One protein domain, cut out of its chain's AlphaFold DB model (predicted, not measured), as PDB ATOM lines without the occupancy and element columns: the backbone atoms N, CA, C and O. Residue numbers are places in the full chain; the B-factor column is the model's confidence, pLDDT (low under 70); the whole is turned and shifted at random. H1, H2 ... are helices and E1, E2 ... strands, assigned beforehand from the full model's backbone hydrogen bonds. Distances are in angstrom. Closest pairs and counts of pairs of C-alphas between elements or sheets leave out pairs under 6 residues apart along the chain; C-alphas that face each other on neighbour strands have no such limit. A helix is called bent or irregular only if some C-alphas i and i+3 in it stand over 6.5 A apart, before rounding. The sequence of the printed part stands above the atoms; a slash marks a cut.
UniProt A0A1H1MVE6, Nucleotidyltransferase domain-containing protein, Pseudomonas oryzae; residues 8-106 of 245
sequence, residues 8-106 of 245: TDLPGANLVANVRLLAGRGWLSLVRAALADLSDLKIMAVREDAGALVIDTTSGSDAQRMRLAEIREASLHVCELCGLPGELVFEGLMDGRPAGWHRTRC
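This is residues 8 to 106 of the 245 residues of the protein "Nucleotidyltransferase domain-containing protein" of Pseudomonas oryzae (UniProt A0A1H1MVE6). A small three-stranded sheet, E1 E2 E3, has two helices side by side along its E3 side, H1 over E3 and H2 beside that edge; the two-stranded hairpin E4 and E5 reaches away from this body at one end of the longest axis. The 99 printed residues hold two named helices and five named strands in the order E1 H1 E2 E3 H2 E4 E5, of mixed class. The larger sheet is mixed, in the order E1 E2 E3; the smaller is antiparallel. The whole is compact, with a radius of gyration of the C-alphas of 14.2 A, yet elongated, spanning 47 by 28 by 25 A.

In the larger sheet E2, residues 43 to 49, is the inner strand between the edge strands E1, residues 15 to 22, and E3, residues 52 to 57. E1 and E2 are parallel at 9 degrees, with N 22 and O 46 within hydrogen-bond range at 2.8 A; E1 bends by 102 degrees at residue 18. E2 and E3 form an antiparallel hairpin at 161 degrees, with N 47 and O 54 at 2.9 A. H1, residues 25 to 37, completes a strand-helix-strand unit, two parallel neighbour strands with a helix between, E1, H1, E2, whose crossover is left-handed. H1 is on the sheet at a height over the sheet of 9.3 A, and on the local plane it runs slantwise to E3 at 39 degrees. It lies over E3 and only just not over E2, with 6 and 2 of its C-alphas falling on them. H2, residues 62 to 75, is on the sheet at a height of 5.7 A but over none of its strands; its closest C-alphas to E3 are those of Arg 72 and Leu 53, 5.2 A apart. H1 and H2 touch at a shallow tilt of 17 degrees, opposite ways, closest at the C-alphas of Leu 30 and Ile 71, 6.4 A. Every O i to N i+4 pair is within hydrogen-bond range in H2, and 5 of 9 in H1, which is irregular, C-alphas 26 and 29 being 7.5 A apart. E4, residues 87 to 94, and E5, residues 97 to 105, form an antiparallel hairpin at 150 degrees, with N 89 and O 103 at 2.8 A. The closest C-alphas of E3 and E5 are those of Ala 52 and Thr 104, 7.0 A apart, while E4 is apart from E3.

E1 begins at C-alpha 15 (18.287, 99.086, 201.082) and is 13.6 A long. E2 and E3 are each 16.0 A, H1 19.7 A and H2 20.0 A. E4 is 20.7 A, and E5, 19.1 A, ends at C-alpha 105 (36.954, 116.467, 192.647).

The C-alphas of Asp 40 and Asp 95 are the two farthest apart, 47.2 A. The printed part has no cut, and its one long link is H2 to E4, 11 residues. Mean pLDDT of the printed part is 82.7; residues 90 to 102 are under 70.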
ATOM      1  N   THR A   8      22.364 105.844 207.596       85.12
ATOM      2  CA  THR A   8      21.691 106.946 208.303       85.12
ATOM      3  C   THR A   8      21.485 108.195 207.443       85.12
ATOM      4  O   THR A   8      20.592 108.989 207.727       85.12
ATOM      5  N   ASP A   9      22.268 108.376 206.375       85.44
ATOM      6  CA  ASP A   9      22.117 109.513 205.463       85.44
ATOM      7  C   ASP A   9      20.951 109.343 204.471       85.44
ATOM      8  O   ASP A   9      20.535 110.332 203.850       85.44
ATOM      9  N   LEU A  10      20.423 108.120 204.333       88.00
ATOM     10  CA  LEU A  10      19.409 107.720 203.353       88.00
ATOM     11  C   LEU A  10      18.117 107.214 204.038       88.00
ATOM     12  O   LEU A  10      17.741 106.050 203.874       88.00
ATOM     13  N   PRO A  11      17.418 108.057 204.821       84.69
ATOM     14  CA  PRO A  11      16.203 107.640 205.512       84.69
ATOM     15  C   PRO A  11      15.108 107.253 204.511       84.69
ATOM     16  O   PRO A  11      14.854 107.973 203.548       84.69
ATOM     17  N   GLY A  12      14.450 106.116 204.749       81.44
ATOM     18  CA  GLY A  12      13.361 105.620 203.899       81.44
ATOM     19  C   GLY A  12      13.804 104.947 202.594       81.44
ATOM     20  O   GLY A  12      12.949 104.519 201.824       81.44
ATOM     21  N   ALA A  13      15.112 104.816 202.343       86.50
ATOM     22  CA  ALA A  13      15.617 104.070 201.196       86.50
ATOM     23  C   ALA A  13      15.396 102.556 201.370       86.50
ATOM     24  O   ALA A  13      15.654 101.990 202.435       86.50
ATOM     25  N   ASN A  14      14.971 101.879 200.302       90.31
ATOM     26  CA  ASN A  14      14.767 100.430 200.281       90.31
ATOM     27  C   ASN A  14      16.106  99.694 200.065       90.31
ATOM     28  O   ASN A  14      16.416  99.212 198.974       90.31
ATOM     29  N   LEU A  15      16.947  99.680 201.101       88.56
ATOM     30  CA  LEU A  15      18.287  99.086 201.082       88.56
ATOM     31  C   LEU A  15      18.228  97.574 201.357       88.56
ATOM     32  O   LEU A  15      17.499  97.116 202.238       88.56
ATOM     33  N   VAL A  16      19.038  96.781 200.651       84.06
ATOM     34  CA  VAL A  16      19.242  95.368 201.019       84.06
ATOM     35  C   VAL A  16      20.080  95.245 202.299       84.06
ATOM     36  O   VAL A  16      20.899  96.110 202.594       84.06
ATOM     37  N   ALA A  17      19.932  94.138 203.039       73.69
ATOM     38  CA  ALA A  17      20.598  93.933 204.336       73.69
ATOM     39  C   ALA A  17      22.137  94.083 204.301       73.69
ATOM     40  O   ALA A  17      22.726  94.510 205.284       73.69
ATOM     41  N   ASN A  18      22.771  93.783 203.161       74.81
ATOM     42  CA  ASN A  18      24.222  93.888 202.954       74.81
ATOM     43  C   ASN A  18      24.574  94.943 201.893       74.81
ATOM     44  O   ASN A  18      25.432  94.710 201.038       74.81
ATOM     45  N   VAL A  19      23.846  96.061 201.875       80.19
ATOM     46  CA  VAL A  19      24.074  97.129 200.896       80.19
ATOM     47  C   VAL A  19      25.508  97.655 200.995       80.19
ATOM     48  O   VAL A  19      26.029  97.910 202.081       80.19
ATOM     49  N   ARG A  20      26.160  97.834 199.846       76.31
ATOM     50  CA  ARG A  20      27.497  98.437 199.780       76.31
ATOM     51  C   ARG A  20      27.361  99.942 199.588       76.31
ATOM     52  O   ARG A  20      26.906 100.373 198.533       76.31
ATOM     53  N   LEU A  21      27.749 100.728 200.591       81.06
ATOM     54  CA  LEU A  21      27.757 102.193 200.538       81.06
ATOM     55  C   LEU A  21      29.208 102.683 200.510       81.06
ATOM     56  O   LEU A  21      29.852 102.836 201.543       81.06
ATOM     57  N   LEU A  22      29.731 102.855 199.298       80.38
ATOM     58  CA  LEU A  22      31.128 103.202 199.009       80.38
ATOM     59  C   LEU A  22      31.232 104.492 198.181       80.38
ATOM     60  O   LEU A  22      32.215 104.717 197.486       80.38
ATOM     61  N   ALA A  23      30.190 105.322 198.213       84.44
ATOM     62  CA  ALA A  23      30.161 106.616 197.547       84.44
ATOM     63  C   ALA A  23      30.504 107.744 198.526       84.44
ATOM     64  O   ALA A  23      30.095 107.719 199.692       84.44
ATOM     65  N   GLY A  24      31.219 108.754 198.031       84.00
ATOM     66  CA  GLY A  24      31.545 109.950 198.797       84.00
ATOM     67  C   GLY A  24      30.301 110.760 199.177       84.00
ATOM     68  O   GLY A  24      29.328 110.866 198.423       84.00
ATOM     69  N   ARG A  25      30.320 111.350 200.375       85.38
ATOM     70  CA  ARG A  25      29.194 112.107 200.943       85.38
ATOM     71  C   ARG A  25      28.874 113.389 200.172       85.38
ATOM     72  O   ARG A  25      27.749 113.875 200.261       85.38
ATOM     73  N   GLY A  26      29.808 113.906 199.375       88.44
ATOM     74  CA  GLY A  26      29.577 115.034 198.472       88.44
ATOM     75  C   GLY A  26      28.492 114.765 197.425       88.44
ATOM     76  O   GLY A  26      27.823 115.697 196.990       88.44
ATOM     77  N   TRP A  27      28.230 113.498 197.092       94.50
ATOM     78  CA  TRP A  27      27.145 113.113 196.185       94.50
ATOM     79  C   TRP A  27      25.804 112.846 196.875       94.50
ATOM     80  O   TRP A  27      24.844 112.445 196.219       94.50
ATOM     81  N   LEU A  28      25.690 113.073 198.185       92.25
ATOM     82  CA  LEU A  28      24.480 112.742 198.939       92.25
ATOM     83  C   LEU A  28      23.215 113.420 198.383       92.25
ATOM     84  O   LEU A  28      22.145 112.813 198.385       92.25
ATOM     85  N   SER A  29      23.319 114.657 197.893       92.31
ATOM     86  CA  SER A  29      22.197 115.368 197.265       92.31
ATOM     87  C   SER A  29      21.714 114.675 195.988       92.31
ATOM     88  O   SER A  29      20.509 114.511 195.809       92.31
ATOM     89  N   LEU A  30      22.641 114.207 195.148       93.81
ATOM     90  CA  LEU A  30      22.344 113.456 193.926       93.81
ATOM     91  C   LEU A  30      21.707 112.104 194.247       93.81
ATOM     92  O   LEU A  30      20.693 111.746 193.653       93.81
ATOM     93  N   VAL A  31      22.249 111.387 195.238       93.25
ATOM     94  CA  VAL A  31      21.669 110.116 195.694       93.25
ATOM     95  C   VAL A  31      20.245 110.337 196.192       93.25
ATOM     96  O   VAL A  31      19.334 109.655 195.740       93.25
ATOM     97  N   ARG A  32      20.010 111.323 197.064       92.06
ATOM     98  CA  ARG A  32      18.663 111.627 197.579       92.06
ATOM     99  C   ARG A  32      17.680 112.015 196.479       92.06
ATOM    100  O   ARG A  32      16.529 111.598 196.544       92.06
ATOM    101  N   ALA A  33      18.129 112.774 195.480       90.31
ATOM    102  CA  ALA A  33      17.306 113.106 194.323       90.31
ATOM    103  C   ALA A  33      16.915 111.849 193.530       90.31
ATOM    104  O   ALA A  33      15.756 111.716 193.154       90.31
ATOM    105  N   ALA A  34      17.848 110.909 193.340       89.81
ATOM    106  CA  ALA A  34      17.568 109.640 192.673       89.81
ATOM    107  C   ALA A  34      16.593 108.765 193.476       89.81
ATOM    108  O   ALA A  34      15.696 108.158 192.906       89.81
ATOM    109  N   LEU A  35      16.729 108.714 194.806       87.50
ATOM    110  CA  LEU A  35      15.891 107.870 195.666       87.50
ATOM    111  C   LEU A  35      14.394 108.188 195.580       87.50
ATOM    112  O   LEU A  35      13.584 107.278 195.750       87.50
ATOM    113  N   ALA A  36      14.025 109.439 195.295       84.31
ATOM    114  CA  ALA A  36      12.627 109.821 195.100       84.31
ATOM    115  C   ALA A  36      11.976 109.054 193.933       84.31
ATOM    116  O   ALA A  36      10.817 108.651 194.028       84.31
ATOM    117  N   ASP A  37      12.748 108.783 192.880       84.44
ATOM    118  CA  ASP A  37      12.297 108.119 191.653       84.44
ATOM    119  C   ASP A  37      12.428 106.578 191.717       84.44
ATOM    120  O   ASP A  37      11.958 105.864 190.829       84.44
ATOM    121  N   LEU A  38      13.077 106.053 192.765       84.69
ATOM    122  CA  LEU A  38      13.441 104.634 192.923       84.69
ATOM    123  C   LEU A  38      12.764 103.973 194.133       84.69
ATOM    124  O   LEU A  38      13.213 102.922 194.589       84.69
ATOM    125  N   SER A  39      11.722 104.592 194.694       80.19
ATOM    126  CA  SER A  39      11.092 104.159 195.955       80.19
ATOM    127  C   SER A  39      10.568 102.710 195.956       80.19
ATOM    128  O   SER A  39      10.514 102.069 197.006       80.19
ATOM    129  N   ASP A  40      10.232 102.168 194.787       87.50
ATOM    130  CA  ASP A  40       9.760 100.800 194.558       87.50
ATOM    131  C   ASP A  40      10.892  99.779 194.327       87.50
ATOM    132  O   ASP A  40      10.666  98.569 194.417       87.50
ATOM    133  N   LEU A  41      12.121 100.236 194.073       88.50
ATOM    134  CA  LEU A  41      13.265  99.377 193.772       88.50
ATOM    135  C   LEU A  41      14.109  99.094 195.014       88.50
ATOM    136  O   LEU A  41      14.273  99.938 195.892       88.50
ATOM    137  N   LYS A  42      14.712  97.902 195.067       90.81
ATOM    138  CA  LYS A  42      15.710  97.582 196.095       90.81
ATOM    139  C   LYS A  42      17.084  98.056 195.650       90.81
ATOM    140  O   LYS A  42      17.537  97.699 194.564       90.81
ATOM    141  N   ILE A  43      17.770  98.789 196.517       91.44
ATOM    142  CA  ILE A  43      19.122  99.298 196.281       91.44
ATOM    143  C   ILE A  43      20.127  98.274 196.788       91.44
ATOM    144  O   ILE A  43      20.144  97.910 197.966       91.44
ATOM    145  N   MET A  44      20.968  97.810 195.872       84.50
ATOM    146  CA  MET A  44      21.993  96.800 196.103       84.50
ATOM    147  C   MET A  44      23.342  97.430 196.457       84.50
ATOM    148  O   MET A  44      24.067  96.897 197.300       84.50
ATOM    149  N   ALA A  45      23.671  98.570 195.843       82.62
ATOM    150  CA  ALA A  45      24.879  99.326 196.145       82.62
ATOM    151  C   ALA A  45      24.740 100.802 195.751       82.62
ATOM    152  O   ALA A  45      24.028 101.144 194.810       82.62
ATOM    153  N   VAL A  46      25.472 101.661 196.455       87.50
ATOM    154  CA  VAL A  46      25.745 103.051 196.081       87.50
ATOM    155  C   VAL A  46      27.257 103.207 196.133       87.50
ATOM    156  O   VAL A  46      27.856 103.129 197.209       87.50
ATOM    157  N   ARG A  47      27.893 103.353 194.977       85.62
ATOM    158  CA  ARG A  47      29.349 103.273 194.839       85.62
ATOM    159  C   ARG A  47      29.868 104.297 193.851       85.62
ATOM    160  O   ARG A  47      29.124 104.814 193.025       85.62
ATOM    161  N   GLU A  48      31.155 104.562 193.943       84.75
ATOM    162  CA  GLU A  48      31.894 105.216 192.874       84.75
ATOM    163  C   GLU A  48      32.204 104.206 191.744       84.75
ATOM    164  O   GLU A  48      32.233 102.994 191.971       84.75
ATOM    165  N   ASP A  49      32.348 104.677 190.507       80.38
ATOM    166  CA  ASP A  49      32.802 103.899 189.351       80.38
ATOM    167  C   ASP A  49      33.344 104.823 188.249       80.38
ATOM    168  O   ASP A  49      32.583 105.535 187.583       80.38
ATOM    169  N   ALA A  50      34.660 104.790 188.035       76.94
ATOM    170  CA  ALA A  50      35.365 105.619 187.054       76.94
ATOM    171  C   ALA A  50      35.092 107.132 187.208       76.94
ATOM    172  O   ALA A  50      34.924 107.855 186.228       76.94
ATOM    173  N   GLY A  51      35.043 107.607 188.450       81.81
ATOM    174  CA  GLY A  51      34.806 108.998 188.822       81.81
ATOM    175  C   GLY A  51      33.335 109.378 188.937       81.81
ATOM    176  O   GLY A  51      33.045 110.485 189.379       81.81
ATOM    177  N   ALA A  52      32.414 108.474 188.598       87.69
ATOM    178  CA  ALA A  52      30.981 108.725 188.648       87.69
ATOM    179  C   ALA A  52      30.294 107.987 189.803       87.69
ATOM    180  O   ALA A  52      30.724 106.920 190.239       87.69
ATOM    181  N   LEU A  53      29.161 108.519 190.245       91.75
ATOM    182  CA  LEU A  53      28.220 107.852 191.131       91.75
ATOM    183  C   LEU A  53      27.454 106.761 190.372       91.75
ATOM    184  O   LEU A  53      26.851 107.007 189.327       91.75
ATOM    185  N   VAL A  54      27.392 105.571 190.965       89.25
ATOM    186  CA  VAL A  54      26.584 104.446 190.497       89.25
ATOM    187  C   VAL A  54      25.679 103.959 191.614       89.25
ATOM    188  O   VAL A  54      26.129 103.687 192.728       89.25
ATOM    189  N   ILE A  55      24.393 103.829 191.294       91.31
ATOM    190  CA  ILE A  55      23.384 103.238 192.169       91.31
ATOM    191  C   ILE A  55      22.907 101.953 191.495       91.31
ATOM    192  O   ILE A  55      22.219 101.995 190.476       91.31
ATOM    193  N   ASP A  56      23.295 100.816 192.061       87.31
ATOM    194  CA  ASP A  56      22.878  99.501 191.588       87.31
ATOM    195  C   ASP A  56      21.535  99.146 192.243       87.31
ATOM    196  O   ASP A  56      21.428  99.099 193.472       87.31
ATOM    197  N   THR A  57      20.508  98.878 191.437       90.75
ATOM    198  CA  THR A  57      19.160  98.513 191.904       90.75
ATOM    199  C   THR A  57      18.691  97.185 191.312       90.75
ATOM    200  O   THR A  57      19.269  96.665 190.356       90.75
ATOM    201  N   THR A  58      17.587  96.644 191.831       87.50
ATOM    202  CA  THR A  58      16.793  95.644 191.097       87.50
ATOM    203  C   THR A  58      16.318  96.200 189.752       87.50
ATOM    204  O   THR A  58      16.219  97.417 189.588       87.50
ATOM    205  N   SER A  59      16.024  95.318 188.789       84.31
ATOM    206  CA  SER A  59      15.565  95.707 187.450       84.31
ATOM    207  C   SER A  59      14.367  96.658 187.520       84.31
ATOM    208  O   SER A  59      13.299  96.269 187.983       84.31
ATOM    209  N   GLY A  60      14.575  97.896 187.068       85.50
ATOM    210  CA  GLY A  60      13.550  98.934 186.976       85.50
ATOM    211  C   GLY A  60      13.080  99.179 185.542       85.50
ATOM    212  O   GLY A  60      13.563  98.563 184.588       85.50
ATOM    213  N   SER A  61      12.144 100.113 185.399       89.62
ATOM    214  CA  SER A  61      11.630 100.612 184.120       89.62
ATOM    215  C   SER A  61      12.675 101.409 183.321       89.62
ATOM    216  O   SER A  61      13.694 101.853 183.855       89.62
ATOM    217  N   ASP A  62      12.410 101.646 182.034       90.25
ATOM    218  CA  ASP A  62      13.276 102.462 181.167       90.25
ATOM    219  C   ASP A  62      13.457 103.887 181.695       90.25
ATOM    220  O   ASP A  62      14.572 104.401 181.694       90.25
ATOM    221  N   ALA A  63      12.389 104.489 182.225       89.12
ATOM    222  CA  ALA A  63      12.434 105.821 182.820       89.12
ATOM    223  C   ALA A  63      13.386 105.872 184.028       89.12
ATOM    224  O   ALA A  63      14.202 106.785 184.136       89.12
ATOM    225  N   GLN A  64      13.347 104.856 184.896       91.50
ATOM    226  CA  GLN A  64      14.250 104.751 186.048       91.50
ATOM    227  C   GLN A  64      15.704 104.535 185.611       91.50
ATOM    228  O   GLN A  64      16.616 105.134 186.178       91.50
ATOM    229  N   ARG A  65      15.938 103.731 184.563       90.00
ATOM    230  CA  ARG A  65      17.283 103.545 183.991       90.00
ATOM    231  C   ARG A  65      17.837 104.834 183.390       90.00
ATOM    232  O   ARG A  65      19.000 105.155 183.628       90.00
ATOM    233  N   MET A  66      17.015 105.585 182.655       91.12
ATOM    234  CA  MET A  66      17.392 106.900 182.129       91.12
ATOM    235  C   MET A  66      17.714 107.873 183.263       91.12
ATOM    236  O   MET A  66      18.745 108.537 183.224       91.12
ATOM    237  N   ARG A  67      16.897 107.884 184.319       91.94
ATOM    238  CA  ARG A  67      17.121 108.731 185.489       91.94
ATOM    239  C   ARG A  67      18.441 108.429 186.198       91.94
ATOM    240  O   ARG A  67      19.184 109.342 186.547       91.94
ATOM    241  N   LEU A  68      18.765 107.151 186.379       92.38
ATOM    242  CA  LEU A  68      20.050 106.725 186.937       92.38
ATOM    243  C   LEU A  68      21.236 107.162 186.060       92.38
ATOM    244  O   LEU A  68      22.270 107.557 186.595       92.38
ATOM    245  N   ALA A  69      21.084 107.137 184.732       91.94
ATOM    246  CA  ALA A  69      22.105 107.623 183.807       91.94
ATOM    247  C   ALA A  69      22.305 109.149 183.899       91.94
ATOM    248  O   ALA A  69      23.446 109.602 183.927       91.94
ATOM    249  N   GLU A  70      21.229 109.933 184.029       94.19
ATOM    250  CA  GLU A  70      21.311 111.387 184.263       94.19
ATOM    251  C   GLU A  70      22.053 111.716 185.563       94.19
ATOM    252  O   GLU A  70      22.894 112.612 185.597       94.19
ATOM    253  N   ILE A  71      21.760 110.981 186.639       94.44
ATOM    254  CA  ILE A  71      22.420 111.161 187.937       94.44
ATOM    255  C   ILE A  71      23.903 110.788 187.855       94.44
ATOM    256  O   ILE A  71      24.743 111.501 188.412       94.44
ATOM    257  N   ARG A  72      24.234 109.705 187.138       93.88
ATOM    258  CA  ARG A  72      25.623 109.318 186.868       93.88
ATOM    259  C   ARG A  72      26.363 110.435 186.134       93.88
ATOM    260  O   ARG A  72      27.439 110.824 186.576       93.88
ATOM    261  N   GLU A  73      25.776 110.989 185.078       94.19
ATOM    262  CA  GLU A  73      26.379 112.095 184.329       94.19
ATOM    263  C   GLU A  73      26.549 113.345 185.205       94.19
ATOM    264  O   GLU A  73      27.637 113.907 185.291       94.19
ATOM    265  N   ALA A  74      25.515 113.737 185.954       94.00
ATOM    266  CA  ALA A  74      25.583 114.894 186.846       94.00
ATOM    267  C   ALA A  74      26.693 114.761 187.903       94.00
ATOM    268  O   ALA A  74      27.347 115.744 188.258       94.00
ATOM    269  N   SER A  75      26.934 113.544 188.398       95.19
ATOM    270  CA  SER A  75      27.977 113.289 189.395       95.19
ATOM    271  C   SER A  75      29.395 113.557 188.887       95.19
ATOM    272  O   SER A  75      30.251 113.924 189.693       95.19
ATOM    273  N   LEU A  76      29.627 113.482 187.570       93.06
ATOM    274  CA  LEU A  76      30.926 113.768 186.951       93.06
ATOM    275  C   LEU A  76      31.343 115.239 187.072       93.06
ATOM    276  O   LEU A  76      32.511 115.556 186.846       93.06
ATOM    277  N   HIS A  77      30.422 116.112 187.487       94.38
ATOM    278  CA  HIS A  77      30.647 117.543 187.687       94.38
ATOM    279  C   HIS A  77      30.571 117.984 189.157       94.38
ATOM    280  O   HIS A  77      30.623 119.178 189.461       94.38
ATOM    281  N   VAL A  78      30.439 117.039 190.091       94.06
ATOM    282  CA  VAL A  78      30.284 117.305 191.524       94.06
ATOM    283  C   VAL A  78      31.380 116.593 192.303       94.06
ATOM    284  O   VAL A  78      31.561 115.386 192.183       94.06
ATOM    285  N   CYS A  79      32.098 117.328 193.147       89.88
ATOM    286  CA  CYS A  79      33.137 116.770 193.995       89.88
ATOM    287  C   CYS A  79      32.563 115.725 194.960       89.88
ATOM    288  O   CYS A  79      31.719 116.048 195.799       89.88
ATOM    289  N   GLU A  80      33.106 114.507 194.909       87.69
ATOM    290  CA  GLU A  80      32.654 113.367 195.721       87.69
ATOM    291  C   GLU A  80      32.760 113.603 197.240       87.69
ATOM    292  O   GLU A  80      32.065 112.958 198.020       87.69
ATOM    293  N   LEU A  81      33.606 114.540 197.688       82.88
ATOM    294  CA  LEU A  81      33.851 114.792 199.112       82.88
ATOM    295  C   LEU A  81      32.987 115.901 199.696       82.88
ATOM    296  O   LEU A  81      32.466 115.749 200.799       82.88
ATOM    297  N   CYS A  82      32.846 117.016 198.982       85.44
ATOM    298  CA  CYS A  82      32.190 118.210 199.518       85.44
ATOM    299  C   CYS A  82      30.937 118.650 198.760       85.44
ATOM    300  O   CYS A  82      30.234 119.528 199.249       85.44
ATOM    301  N   GLY A  83      30.656 118.085 197.583       88.94
ATOM    302  CA  GLY A  83      29.482 118.441 196.784       88.94
ATOM    303  C   GLY A  83      29.591 119.764 196.017       88.94
ATOM    304  O   GLY A  83      28.628 120.176 195.377       88.94
ATOM    305  N   LEU A  84      30.743 120.442 196.059       91.44
ATOM    306  CA  LEU A  84      31.021 121.612 195.216       91.44
ATOM    307  C   LEU A  84      31.309 121.194 193.765       91.44
ATOM    308  O   LEU A  84      31.666 120.034 193.548       91.44
ATOM    309  N   PRO A  85      31.234 122.115 192.784       94.62
ATOM    310  CA  PRO A  85      31.640 121.828 191.412       94.62
ATOM    311  C   PRO A  85      33.035 121.200 191.353       94.62
ATOM    312  O   PRO A  85      33.978 121.670 192.001       94.62
ATOM    313  N   GLY A  86      33.142 120.107 190.611       90.56
ATOM    314  CA  GLY A  86      34.361 119.331 190.458       90.56
ATOM    315  C   GLY A  86      34.541 118.869 189.023       90.56
ATOM    316  O   GLY A  86      33.607 118.886 188.228       90.56
ATOM    317  N   GLU A  87      35.754 118.447 188.711       90.06
ATOM    318  CA  GLU A  87      36.108 117.877 187.419       90.06
ATOM    319  C   GLU A  87      36.739 116.509 187.631       90.06
ATOM    320  O   GLU A  87      37.176 116.169 188.734       90.06
ATOM    321  N   LEU A  88      36.779 115.720 186.566       85.38
ATOM    322  CA  LEU A  88      37.441 114.430 186.564       85.38
ATOM    323  C   LEU A  88      38.953 114.630 186.745       85.38
ATOM    324  O   LEU A  88      39.625 115.214 185.896       85.38
ATOM    325  N   VAL A  89      39.497 114.139 187.853       78.94
ATOM    326  CA  VAL A  89      40.926 114.189 188.167       78.94
ATOM    327  C   VAL A  89      41.494 112.778 188.116       78.94
ATOM    328  O   VAL A  89      40.864 111.832 188.589       78.94
ATOM    329  N   PHE A  90      42.696 112.644 187.560       69.19
ATOM    330  CA  PHE A  90      43.444 111.394 187.605       69.19
ATOM    331  C   PHE A  90      44.041 111.179 188.995       69.19
ATOM    332  O   PHE A  90      44.794 112.019 189.490       69.19
ATOM    333  N   GLU A  91      43.729 110.048 189.616       55.50
ATOM    334  CA  GLU A  91      44.303 109.652 190.897       55.50
ATOM    335  C   GLU A  91      45.548 108.780 190.653       55.50
ATOM    336  O   GLU A  91      45.468 107.657 190.163       55.50
ATOM    337  N   GLY A  92      46.721 109.323 190.994       49.91
ATOM    338  CA  GLY A  92      48.001 108.616 190.929       49.91
ATOM    339  C   GLY A  92      48.733 108.713 189.587       49.91
ATOM    340  O   GLY A  92      48.143 108.790 188.507       49.91
ATOM    341  N   LEU A  93      50.063 108.696 189.673       46.91
ATOM    342  CA  LEU A  93      50.963 108.530 188.538       46.91
ATOM    343  C   LEU A  93      51.657 107.172 188.678       46.91
ATOM    344  O   LEU A  93      52.242 106.895 189.722       46.91
ATOM    345  N   MET A  94      51.615 106.352 187.634       40.03
ATOM    346  CA  MET A  94      52.447 105.158 187.495       40.03
ATOM    347  C   MET A  94      53.477 105.465 186.405       40.03
ATOM    348  O   MET A  94      53.104 105.788 185.277       40.03
ATOM    349  N   ASP A  95      54.764 105.486 186.762       41.53
ATOM    350  CA  ASP A  95      55.878 105.832 185.860       41.53
ATOM    351  C   ASP A  95      55.705 107.173 185.116       41.53
ATOM    352  O   ASP A  95      55.962 107.298 183.917       41.53
ATOM    353  N   GLY A  96      55.215 108.197 185.823       44.53
ATOM    354  CA  GLY A  96      54.976 109.527 185.248       44.53
ATOM    355  C   GLY A  96      53.771 109.607 184.303       44.53
ATOM    356  O   GLY A  96      53.577 110.633 183.652       44.53
ATOM    357  N   ARG A  97      52.946 108.553 184.226       40.00
ATOM    358  CA  ARG A  97      51.697 108.521 183.454       40.00
ATOM    359  C   ARG A  97      50.488 108.414 184.382       40.00
ATOM    360  O   ARG A  97      50.598 107.763 185.418       40.00
ATOM    361  N   PRO A  98      49.334 109.005 184.032       46.84
ATOM    362  CA  PRO A  98      48.119 108.870 184.827       46.84
ATOM    363  C   PRO A  98      47.754 107.397 185.022       46.84
ATOM    364  O   PRO A  98      47.563 106.666 184.048       46.84
ATOM    365  N   ALA A  99      47.652 106.960 186.275       49.03
ATOM    366  CA  ALA A  99      47.373 105.578 186.641       49.03
ATOM    367  C   ALA A  99      45.878 105.234 186.492       49.03
ATOM    368  O   ALA A  99      45.309 104.654 187.392       49.03
ATOM    369  N   GLY A 100      45.208 105.611 185.398       46.59
ATOM    370  CA  GLY A 100      43.864 105.134 185.011       46.59
ATOM    371  C   GLY A 100      42.666 105.405 185.947       46.59
ATOM    372  O   GLY A 100      41.525 105.237 185.513       46.59
ATOM    373  N   TRP A 101      42.876 105.826 187.192       58.97
ATOM    374  CA  TRP A 101      41.822 106.091 188.166       58.97
ATOM    375  C   TRP A 101      41.288 107.499 187.986       58.97
ATOM    376  O   TRP A 101      42.058 108.453 187.922       58.97
ATOM    377  N   HIS A 102      39.969 107.625 187.941       69.75
ATOM    378  CA  HIS A 102      39.299 108.905 187.803       69.75
ATOM    379  C   HIS A 102      38.459 109.165 189.050       69.75
ATOM    380  O   HIS A 102      37.783 108.266 189.557       69.75
ATOM    381  N   ARG A 103      38.517 110.393 189.557       80.62
ATOM    382  CA  ARG A 103      37.699 110.872 190.674       80.62
ATOM    383  C   ARG A 103      37.173 112.246 190.322       80.62
ATOM    384  O   ARG A 103      37.965 113.107 189.947       80.62
ATOM    385  N   THR A 104      35.879 112.492 190.486       86.75
ATOM    386  CA  THR A 104      35.374 113.855 190.330       86.75
ATOM    387  C   THR A 104      35.637 114.654 191.596       86.75
ATOM    388  O   THR A 104      35.061 114.386 192.657       86.75
ATOM    389  N   ARG A 105      36.523 115.652 191.504       86.56
ATOM    390  CA  ARG A 105      36.954 116.467 192.647       86.56
ATOM    391  C   ARG A 105      37.087 117.942 192.295       86.56
ATOM    392  O   ARG A 105      37.358 118.315 191.160       86.56
ATOM    393  N   CYS A 106      36.890 118.796 193.294       87.12
ATOM    394  CA  CYS A 106      37.155 120.226 193.171       87.12
ATOM    395  C   CYS A 106      38.657 120.518 193.369       87.12
ATOM    396  O   CYS A 106      39.371 119.676 193.926       87.12
TER     397      CYS A 106